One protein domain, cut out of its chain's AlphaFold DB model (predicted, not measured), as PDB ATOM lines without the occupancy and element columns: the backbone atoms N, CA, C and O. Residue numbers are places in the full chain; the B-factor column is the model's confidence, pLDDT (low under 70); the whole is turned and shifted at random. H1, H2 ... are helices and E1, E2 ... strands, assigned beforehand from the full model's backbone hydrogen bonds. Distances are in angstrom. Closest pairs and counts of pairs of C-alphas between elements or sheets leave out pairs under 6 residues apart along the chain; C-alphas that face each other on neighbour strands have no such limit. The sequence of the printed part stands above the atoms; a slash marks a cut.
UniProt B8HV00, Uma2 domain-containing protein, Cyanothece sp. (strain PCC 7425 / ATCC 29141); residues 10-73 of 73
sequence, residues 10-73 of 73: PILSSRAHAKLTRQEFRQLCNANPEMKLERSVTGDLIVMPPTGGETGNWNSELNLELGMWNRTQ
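This is residues 10 to 73 of the 73 residues of the protein "Uma2 domain-containing protein" of Cyanothece sp. (strain PCC 7425 / ATCC 29141) (UniProt B8HV00). A small hairpin of two strands, E1 and E2, with the short helix H1 beside it, makes a little body, and the long helix H2 stands far out from it as an arm at one end. At the opposite end of the long axis lies a loop, residues 10 to 21, with no named element. The printed part has 64 residues, with two named helices and two named strands in the order H1, E1, E2, H2; the sheet, order E1 - E2, is antiparallel and the class is mostly helix. The whole is extended, with a radius of gyration of the C-alphas of 17.0 A and spans of 51 by 29 by 21 A.

E1 is residues 37 to 39 and E2 is residues 45 to 47. H1, residues 22 to 31, is 14.5 A long and begins at C-alpha 22 (-9.150, 34.138, -31.740). H2, residues 53 to 71, is 27.0 A long and ends at C-alpha 71 (5.636, 18.522, -59.951).

E1 and E2 form a hairpin, antiparallel at 152 degrees between directions. N 38 and O 46 are within hydrogen-bond range at 2.9 A, as are N 46 and O 38 at 2.9 A. The closest C-alphas of H1 and E1, those of Cys 29 and Leu 37, are 6.7 A apart. H1 and E2 are only just apart, closest 8.0 A. H2 is apart from H1 and from E1. In H1 and H2 every O i to N i+4 pair is within hydrogen-bond range.

The C-alphas of Arg 15 and Thr 72, the two farthest apart, are 51.6 A from each other. Residues 52 to 58 and 60 to 73 stand free; without them the body spans 38 by 21 by 13 A. The printed part has no cut, and the three links between elements are tight. The mean pLDDT of the printed part is 92.9, with residue 73 alone under 70.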
ATOM      1  N   PRO A  10     -10.974  25.884 -20.801       91.44
ATOM      2  CA  PRO A  10     -10.053  26.950 -21.206       91.44
ATOM      3  C   PRO A  10     -10.712  28.305 -21.485       91.44
ATOM      4  O   PRO A  10     -10.034  29.327 -21.442       91.44
ATOM      5  N   ILE A  11     -12.014  28.320 -21.785       90.56
ATOM      6  CA  ILE A  11     -12.750  29.527 -22.190       90.56
ATOM      7  C   ILE A  11     -13.812  29.948 -21.166       90.56
ATOM      8  O   ILE A  11     -14.511  30.932 -21.374       90.56
ATOM      9  N   LEU A  12     -13.953  29.217 -20.056       85.44
ATOM     10  CA  LEU A  12     -14.930  29.538 -19.008       85.44
ATOM     11  C   LEU A  12     -14.428  30.608 -18.030       85.44
ATOM     12  O   LEU A  12     -15.231  31.246 -17.355       85.44
ATOM     13  N   SER A  13     -13.110  30.808 -17.938       77.75
ATOM     14  CA  SER A  13     -12.504  31.825 -17.065       77.75
ATOM     15  C   SER A  13     -12.441  33.220 -17.697       77.75
ATOM     16  O   SER A  13     -12.161  34.193 -16.996       77.75
ATOM     17  N   SER A  14     -12.673  33.338 -19.006       74.38
ATOM     18  CA  SER A  14     -12.776  34.628 -19.682       74.38
ATOM     19  C   SER A  14     -14.171  35.232 -19.489       74.38
ATOM     20  O   SER A  14     -15.118  34.583 -19.044       74.38
ATOM     21  N   ARG A  15     -14.312  36.528 -19.784       78.00
ATOM     22  CA  ARG A  15     -15.610  37.206 -19.705       78.00
ATOM     23  C   ARG A  15     -16.585  36.521 -20.660       78.00
ATOM     24  O   ARG A  15     -16.387  36.588 -21.867       78.00
ATOM     25  N   ALA A  16     -17.669  35.959 -20.122       71.88
ATOM     26  CA  ALA A  16     -18.716  35.343 -20.925       71.88
ATOM     27  C   ALA A  16     -19.212  36.312 -22.010       71.88
ATOM     28  O   ALA A  16     -19.736  37.395 -21.726       71.88
ATOM     29  N   HIS A  17     -19.031  35.917 -23.263       76.44
ATOM     30  CA  HIS A  17     -19.495  36.650 -24.429       76.44
ATOM     31  C   HIS A  17     -19.949  35.667 -25.506       76.44
ATOM     32  O   HIS A  17     -19.435  34.555 -25.616       76.44
ATOM     33  N   ALA A  18     -20.912  36.084 -26.324       81.75
ATOM     34  CA  ALA A  18     -21.570  35.189 -27.273       81.75
ATOM     35  C   ALA A  18     -20.651  34.664 -28.392       81.75
ATOM     36  O   ALA A  18     -21.003  33.682 -29.037       81.75
ATOM     37  N   LYS A  19     -19.510  35.318 -28.656       91.44
ATOM     38  CA  LYS A  19     -18.629  35.021 -29.796       91.44
ATOM     39  C   LYS A  19     -17.204  34.761 -29.343       91.44
ATOM     40  O   LYS A  19     -16.606  35.613 -28.705       91.44
ATOM     41  N   LEU A  20     -16.645  33.632 -29.749       93.88
ATOM     42  CA  LEU A  20     -15.292  33.224 -29.398       93.88
ATOM     43  C   LEU A  20     -14.267  34.192 -29.999       93.88
ATOM     44  O   LEU A  20     -14.300  34.493 -31.201       93.88
ATOM     45  N   THR A  21     -13.318  34.671 -29.203       94.12
ATOM     46  CA  THR A  21     -12.162  35.409 -29.721       94.12
ATOM     47  C   THR A  21     -11.160  34.448 -30.364       94.12
ATOM     48  O   THR A  21     -11.193  33.233 -30.166       94.12
ATOM     49  N   ARG A  22     -10.219  34.974 -31.160       94.75
ATOM     50  CA  ARG A  22      -9.150  34.138 -31.740       94.75
ATOM     51  C   ARG A  22      -8.225  33.549 -30.671       94.75
ATOM     52  O   ARG A  22      -7.665  32.480 -30.888       94.75
ATOM     53  N   GLN A  23      -8.033  34.250 -29.554       94.12
ATOM     54  CA  GLN A  23      -7.161  33.802 -28.472       94.12
ATOM     55  C   GLN A  23      -7.781  32.632 -27.710       94.12
ATOM     56  O   GLN A  23      -7.121  31.614 -27.531       94.12
ATOM     57  N   GLU A  24      -9.052  32.742 -27.339       94.88
ATOM     58  CA  GLU A  24      -9.784  31.659 -26.675       94.88
ATOM     59  C   GLU A  24      -9.916  30.437 -27.579       94.88
ATOM     60  O   GLU A  24      -9.722  29.317 -27.125       94.88
ATOM     61  N   PHE A  25     -10.158  30.639 -28.879       95.75
ATOM     62  CA  PHE A  25     -10.161  29.536 -29.835       95.75
ATOM     63  C   PHE A  25      -8.826  28.786 -29.858       95.75
ATOM     64  O   PHE A  25      -8.813  27.562 -29.820       95.75
ATOM     65  N   ARG A  26      -7.693  29.501 -29.846       95.94
ATOM     66  CA  ARG A  26      -6.369  28.861 -29.762       95.94
ATOM     67  C   ARG A  26      -6.193  28.071 -28.463       95.94
ATOM     68  O   ARG A  26      -5.665  26.967 -28.505       95.94
ATOM     69  N   GLN A  27      -6.633  28.616 -27.330       95.50
ATOM     70  CA  GLN A  27      -6.578  27.915 -26.041       95.50
ATOM     71  C   GLN A  27      -7.438  26.647 -26.056       95.50
ATOM     72  O   GLN A  27      -6.989  25.596 -25.605       95.50
ATOM     73  N   LEU A  28      -8.633  26.733 -26.639       95.44
ATOM     74  CA  LEU A  28      -9.546  25.610 -26.790       95.44
ATOM     75  C   LEU A  28      -8.953  24.502 -27.673       95.44
ATOM     76  O   LEU A  28      -9.007  23.337 -27.288       95.44
ATOM     77  N   CYS A  29      -8.337  24.849 -28.810       96.25
ATOM     78  CA  CYS A  29      -7.656  23.875 -29.670       96.25
ATOM     79  C   CYS A  29      -6.487  23.191 -28.953       96.25
ATOM     80  O   CYS A  29      -6.325  21.982 -29.070       96.25
ATOM     81  N   ASN A  30      -5.701  23.937 -28.171       95.81
ATOM     82  CA  ASN A  30      -4.583  23.366 -27.418       95.81
ATOM     83  C   ASN A  30      -5.041  22.374 -26.339       95.81
ATOM     84  O   ASN A  30      -4.332  21.411 -26.063       95.81
ATOM     85  N   ALA A  31      -6.208  22.602 -25.731       96.06
ATOM     86  CA  ALA A  31      -6.785  21.683 -24.751       96.06
ATOM     87  C   ALA A  31      -7.445  20.448 -25.389       96.06
ATOM     88  O   ALA A  31      -7.599  19.428 -24.726       96.06
ATOM     89  N   ASN A  32      -7.808  20.524 -26.674       96.06
ATOM     90  CA  ASN A  32      -8.492  19.460 -27.410       96.06
ATOM     91  C   ASN A  32      -7.716  19.091 -28.699       96.06
ATOM     92  O   ASN A  32      -8.268  19.221 -29.794       96.06
ATOM     93  N   PRO A  33      -6.447  18.641 -28.606       94.38
ATOM     94  CA  PRO A  33      -5.548  18.509 -29.763       94.38
ATOM     95  C   PRO A  33      -6.011  17.481 -30.806       94.38
ATOM     96  O   PRO A  33      -5.715  17.625 -31.989       94.38
ATOM     97  N   GLU A  34      -6.759  16.464 -30.382       92.81
ATOM     98  CA  GLU A  34      -7.300  15.417 -31.260       92.81
ATOM     99  C   GLU A  34      -8.600  15.843 -31.969       92.81
ATOM    100  O   GLU A  34      -9.086  15.155 -32.870       92.81
ATOM    101  N   MET A  35      -9.209  16.963 -31.562       93.44
ATOM    102  CA  MET A  35     -10.469  17.433 -32.133       93.44
ATOM    103  C   MET A  35     -10.235  18.351 -33.330       93.44
ATOM    104  O   MET A  35      -9.446  19.293 -33.292       93.44
ATOM    105  N   LYS A  36     -11.017  18.137 -34.391       93.62
ATOM    106  CA  LYS A  36     -11.080  19.049 -35.536       93.62
ATOM    107  C   LYS A  36     -12.047  20.190 -35.225       93.62
ATOM    108  O   LYS A  36     -13.256  20.063 -35.424       93.62
ATOM    109  N   LEU A  37     -11.507  21.279 -34.688       96.31
ATOM    110  CA  LEU A  37     -12.261  22.480 -34.336       96.31
ATOM    111  C   LEU A  37     -12.037  23.587 -35.365       96.31
ATOM    112  O   LEU A  37     -10.917  23.811 -35.823       96.31
ATOM    113  N   GLU A  38     -13.095  24.332 -35.667       97.31
ATOM    114  CA  GLU A  38     -13.051  25.525 -36.508       97.31
ATOM    115  C   GLU A  38     -13.737  26.704 -35.812       97.31
ATOM    116  O   GLU A  38     -14.615  26.542 -34.962       97.31
ATOM    117  N   ARG A  39     -13.337  27.920 -36.190       96.81
ATOM    118  CA  ARG A  39     -13.973  29.160 -35.747       96.81
ATOM    119  C   ARG A  39     -14.450  29.935 -36.962       96.81
ATOM    120  O   ARG A  39     -13.633  30.349 -37.784       96.81
ATOM    121  N   SER A  40     -15.746  30.214 -37.027       96.81
ATOM    122  CA  SER A  40     -16.314  31.026 -38.104       96.81
ATOM    123  C   SER A  40     -15.807  32.475 -38.059       96.81
ATOM    124  O   SER A  40     -15.249  32.948 -37.060       96.81
ATOM    125  N   VAL A  41     -16.047  33.239 -39.130       95.62
ATOM    126  CA  VAL A  41     -15.725  34.677 -39.157       95.62
ATOM    127  C   VAL A  41     -16.468  35.449 -38.058       95.62
ATOM    128  O   VAL A  41     -15.879  36.320 -37.417       95.62
ATOM    129  N   THR A  42     -17.712  35.054 -37.770       95.00
ATOM    130  CA  THR A  42     -18.574  35.626 -36.727       95.00
ATOM    131  C   THR A  42     -18.182  35.198 -35.315       95.00
ATOM    132  O   THR A  42     -18.666  35.799 -34.361       95.00
ATOM    133  N   GLY A  43     -17.277  34.224 -35.160       94.50
ATOM    134  CA  GLY A  43     -16.805  33.735 -33.862       94.50
ATOM    135  C   GLY A  43     -17.608  32.572 -33.288       94.50
ATOM    136  O   GLY A  43     -17.564  32.354 -32.083       94.50
ATOM    137  N   ASP A  44     -18.324  31.835 -34.129       95.00
ATOM    138  CA  ASP A  44     -19.008  30.603 -33.738       95.00
ATOM    139  C   ASP A  44     -18.017  29.432 -33.735       95.00
ATOM    140  O   ASP A  44     -17.152  29.347 -34.613       95.00
ATOM    141  N   LEU A  45     -18.132  28.552 -32.737       94.50
ATOM    142  CA  LEU A  45     -17.355  27.317 -32.650       94.50
ATOM    143  C   LEU A  45     -18.033  26.234 -33.490       94.50
ATOM    144  O   LEU A  45     -19.213  25.945 -33.300       94.50
ATOM    145  N   ILE A  46     -17.271  25.616 -34.385       95.44
ATOM    146  CA  ILE A  46     -17.719  24.512 -35.228       95.44
ATOM    147  C   ILE A  46     -16.906  23.274 -34.845       95.44
ATOM    148  O   ILE A  46     -15.674  23.302 -34.850       95.44
ATOM    149  N   VAL A  47     -17.599  22.187 -34.507       94.75
ATOM    150  CA  VAL A  47     -16.992  20.869 -34.287       94.75
ATOM    151  C   VAL A  47     -17.174  20.071 -35.568       94.75
ATOM    152  O   VAL A  47     -18.299  19.713 -35.921       94.75
ATOM    153  N   MET A  48     -16.080  19.819 -36.282       93.44
ATOM    154  CA  MET A  48     -16.161  19.124 -37.560       93.44
ATOM    155  C   MET A  48     -16.447  17.635 -37.336       93.44
ATOM    156  O   MET A  48     -15.763  16.997 -36.526       93.44
ATOM    157  N   PRO A  49     -17.428  17.047 -38.045       89.19
ATOM    158  CA  PRO A  49     -17.637  15.609 -38.000       89.19
ATOM    159  C   PRO A  49     -16.421  14.876 -38.590       89.19
ATOM    160  O   PRO A  49     -15.660  15.450 -39.380       89.19
ATOM    161  N   PRO A  50     -16.224  13.591 -38.251       86.94
ATOM    162  CA  PRO A  50     -15.211  12.788 -38.915       86.94
ATOM    163  C   PRO A  50     -15.494  12.725 -40.420       86.94
ATOM    164  O   PRO A  50     -16.637  12.590 -40.855       86.94
ATOM    165  N   THR A  51     -14.435  12.799 -41.222       90.44
ATOM    166  CA  THR A  51     -14.536  12.611 -42.669       90.44
ATOM    167  C   THR A  51     -14.851  11.143 -42.962       90.44
ATOM    168  O   THR A  51     -14.106  10.259 -42.540       90.44
ATOM    169  N   GLY A  52     -15.955  10.880 -43.664       92.31
ATOM    170  CA  GLY A  52     -16.340   9.531 -44.085       92.31
ATOM    171  C   GLY A  52     -15.467   8.990 -45.222       92.31
ATOM    172  O   GLY A  52     -14.764   9.747 -45.887       92.31
ATOM    173  N   GLY A  53     -15.535   7.677 -45.467       95.25
ATOM    174  CA  GLY A  53     -14.699   7.002 -46.469       95.25
ATOM    175  C   GLY A  53     -14.907   7.508 -47.899       95.25
ATOM    176  O   GLY A  53     -13.933   7.735 -48.606       95.25
ATOM    177  N   GLU A  54     -16.155   7.761 -48.301       96.38
ATOM    178  CA  GLU A  54     -16.470   8.310 -49.625       96.38
ATOM    179  C   GLU A  54     -15.828   9.690 -49.818       96.38
ATOM    180  O   GLU A  54     -15.023   9.875 -50.726       96.38
ATOM    181  N   THR A  55     -16.097  10.636 -48.912       95.81
ATOM    182  CA  THR A  55     -15.458  11.961 -48.927       95.81
ATOM    183  C   THR A  55     -13.931  11.859 -48.862       95.81
ATOM    184  O   THR A  55     -13.232  12.613 -49.530       95.81
ATOM    185  N   GLY A  56     -13.394  10.908 -48.094       96.94
ATOM    186  CA  GLY A  56     -11.958  10.644 -48.017       96.94
ATOM    187  C   GLY A  56     -11.348  10.196 -49.349       96.94
ATOM    188  O   GLY A  56     -10.245  10.632 -49.681       96.94
ATOM    189  N   ASN A  57     -12.066   9.383 -50.131       98.06
ATOM    190  CA  ASN A  57     -11.633   8.961 -51.463       98.06
ATOM    191  C   ASN A  57     -11.541  10.158 -52.417       98.06
ATOM    192  O   ASN A  57     -10.502  10.373 -53.034       98.06
ATOM    193  N   TRP A  58     -12.582  10.995 -52.454       97.69
ATOM    194  CA  TRP A  58     -12.584  12.227 -53.251       97.69
ATOM    195  C   TRP A  58     -11.447  13.176 -52.859       97.69
ATOM    196  O   TRP A  58     -10.728  13.676 -53.719       97.69
ATOM    197  N   ASN A  59     -11.228  13.380 -51.556       97.31
ATOM    198  CA  ASN A  59     -10.125  14.209 -51.071       97.31
ATOM    199  C   ASN A  59      -8.750  13.647 -51.471       97.31
ATOM    200  O   ASN A  59      -7.825  14.414 -51.726       97.31
ATOM    201  N   SER A  60      -8.603  12.319 -51.515       98.12
ATOM    202  CA  SER A  60      -7.349  11.669 -51.913       98.12
ATOM    203  C   SER A  60      -7.050  11.872 -53.397       98.12
ATOM    204  O   SER A  60      -5.910  12.190 -53.732       98.12
ATOM    205  N   GLU A  61      -8.064  11.771 -54.260       98.44
ATOM    206  CA  GLU A  61      -7.923  12.031 -55.698       98.44
ATOM    207  C   GLU A  61      -7.507  13.484 -55.961       98.44
ATOM    208  O   GLU A  61      -6.503  13.739 -56.622       98.44
ATOM    209  N   LEU A  62      -8.196  14.445 -55.336       98.19
ATOM    210  CA  LEU A  62      -7.861  15.869 -55.461       98.19
ATOM    211  C   LEU A  62      -6.428  16.177 -54.995       98.19
ATOM    212  O   LEU A  62      -5.712  16.948 -55.636       98.19
ATOM    213  N   ASN A  63      -5.985  15.564 -53.892       98.25
ATOM    214  CA  ASN A  63      -4.609  15.706 -53.409       98.25
ATOM    215  C   ASN A  63      -3.587  15.139 -54.406       98.25
ATOM    216  O   ASN A  63      -2.513  15.722 -54.576       98.25
ATOM    217  N   LEU A  64      -3.901  14.011 -55.051       98.44
ATOM    218  CA  LEU A  64      -3.038  13.396 -56.055       98.44
ATOM    219  C   LEU A  64      -2.909  14.296 -57.289       98.44
ATOM    220  O   LEU A  64      -1.786  14.589 -57.699       98.44
ATOM    221  N   GLU A  65      -4.026  14.773 -57.841       98.31
ATOM    222  CA  GLU A  65      -4.037  15.672 -59.001       98.31
ATOM    223  C   GLU A  65      -3.230  16.949 -58.740       98.31
ATOM    224  O   GLU A  65      -2.339  17.297 -59.522       98.31
ATOM    225  N   LEU A  66      -3.475  17.610 -57.603       98.19
ATOM    226  CA  LEU A  66      -2.740  18.815 -57.211       98.19
ATOM    227  C   LEU A  66      -1.240  18.532 -57.044       98.19
ATOM    228  O   LEU A  66      -0.396  19.325 -57.467       98.19
ATOM    229  N   GLY A  67      -0.900  17.385 -56.452       98.19
ATOM    230  CA  GLY A  67       0.480  16.946 -56.276       98.19
ATOM    231  C   GLY A  67       1.198  16.679 -57.600       98.19
ATOM    232  O   GLY A  67       2.369  17.036 -57.734       98.19
ATOM    233  N   MET A  68       0.516  16.085 -58.581       98.06
ATOM    234  CA  MET A  68       1.060  15.877 -59.927       98.06
ATOM    235  C   MET A  68       1.277  17.206 -60.649       98.06
ATOM    236  O   MET A  68       2.376  17.437 -61.150       98.06
ATOM    237  N   TRP A  69       0.285  18.103 -60.638       98.00
ATOM    238  CA  TRP A  69       0.403  19.438 -61.237       98.00
ATOM    239  C   TRP A  69       1.581  20.233 -60.661       98.00
ATOM    240  O   TRP A  69       2.355  20.836 -61.402       98.00
ATOM    241  N   ASN A  70       1.768  20.199 -59.340       98.00
ATOM    242  CA  ASN A  70       2.859  20.923 -58.689       98.00
ATOM    243  C   ASN A  70       4.252  20.388 -59.074       98.00
ATOM    244  O   ASN A  70       5.232  21.117 -58.990       98.00
ATOM    245  N   ARG A  71       4.365  19.119 -59.493       96.94
ATOM    246  CA  ARG A  71       5.636  18.522 -59.951       96.94
ATOM    247  C   ARG A  71       5.985  18.866 -61.397       96.94
ATOM    248  O   ARG A  71       7.118  18.627 -61.797       96.94
ATOM    249  N   THR A  72       5.024  19.360 -62.178       93.56
ATOM    250  CA  THR A  72       5.258  19.816 -63.555       93.56
ATOM    251  C   THR A  72       5.574  21.314 -63.638       93.56
ATOM    252  O   THR A  72       5.625  21.839 -64.747       93.56
ATOM    253  N   GLN A  73       5.719  21.997 -62.494       64.19
ATOM    254  CA  GLN A  73       6.189  23.385 -62.395       64.19
ATOM    255  C   GLN A  73       7.718  23.460 -62.409       64.19
ATOM    256  O   GLN A  73       8.359  22.534 -61.860       64.19
TER     257      GLN A  73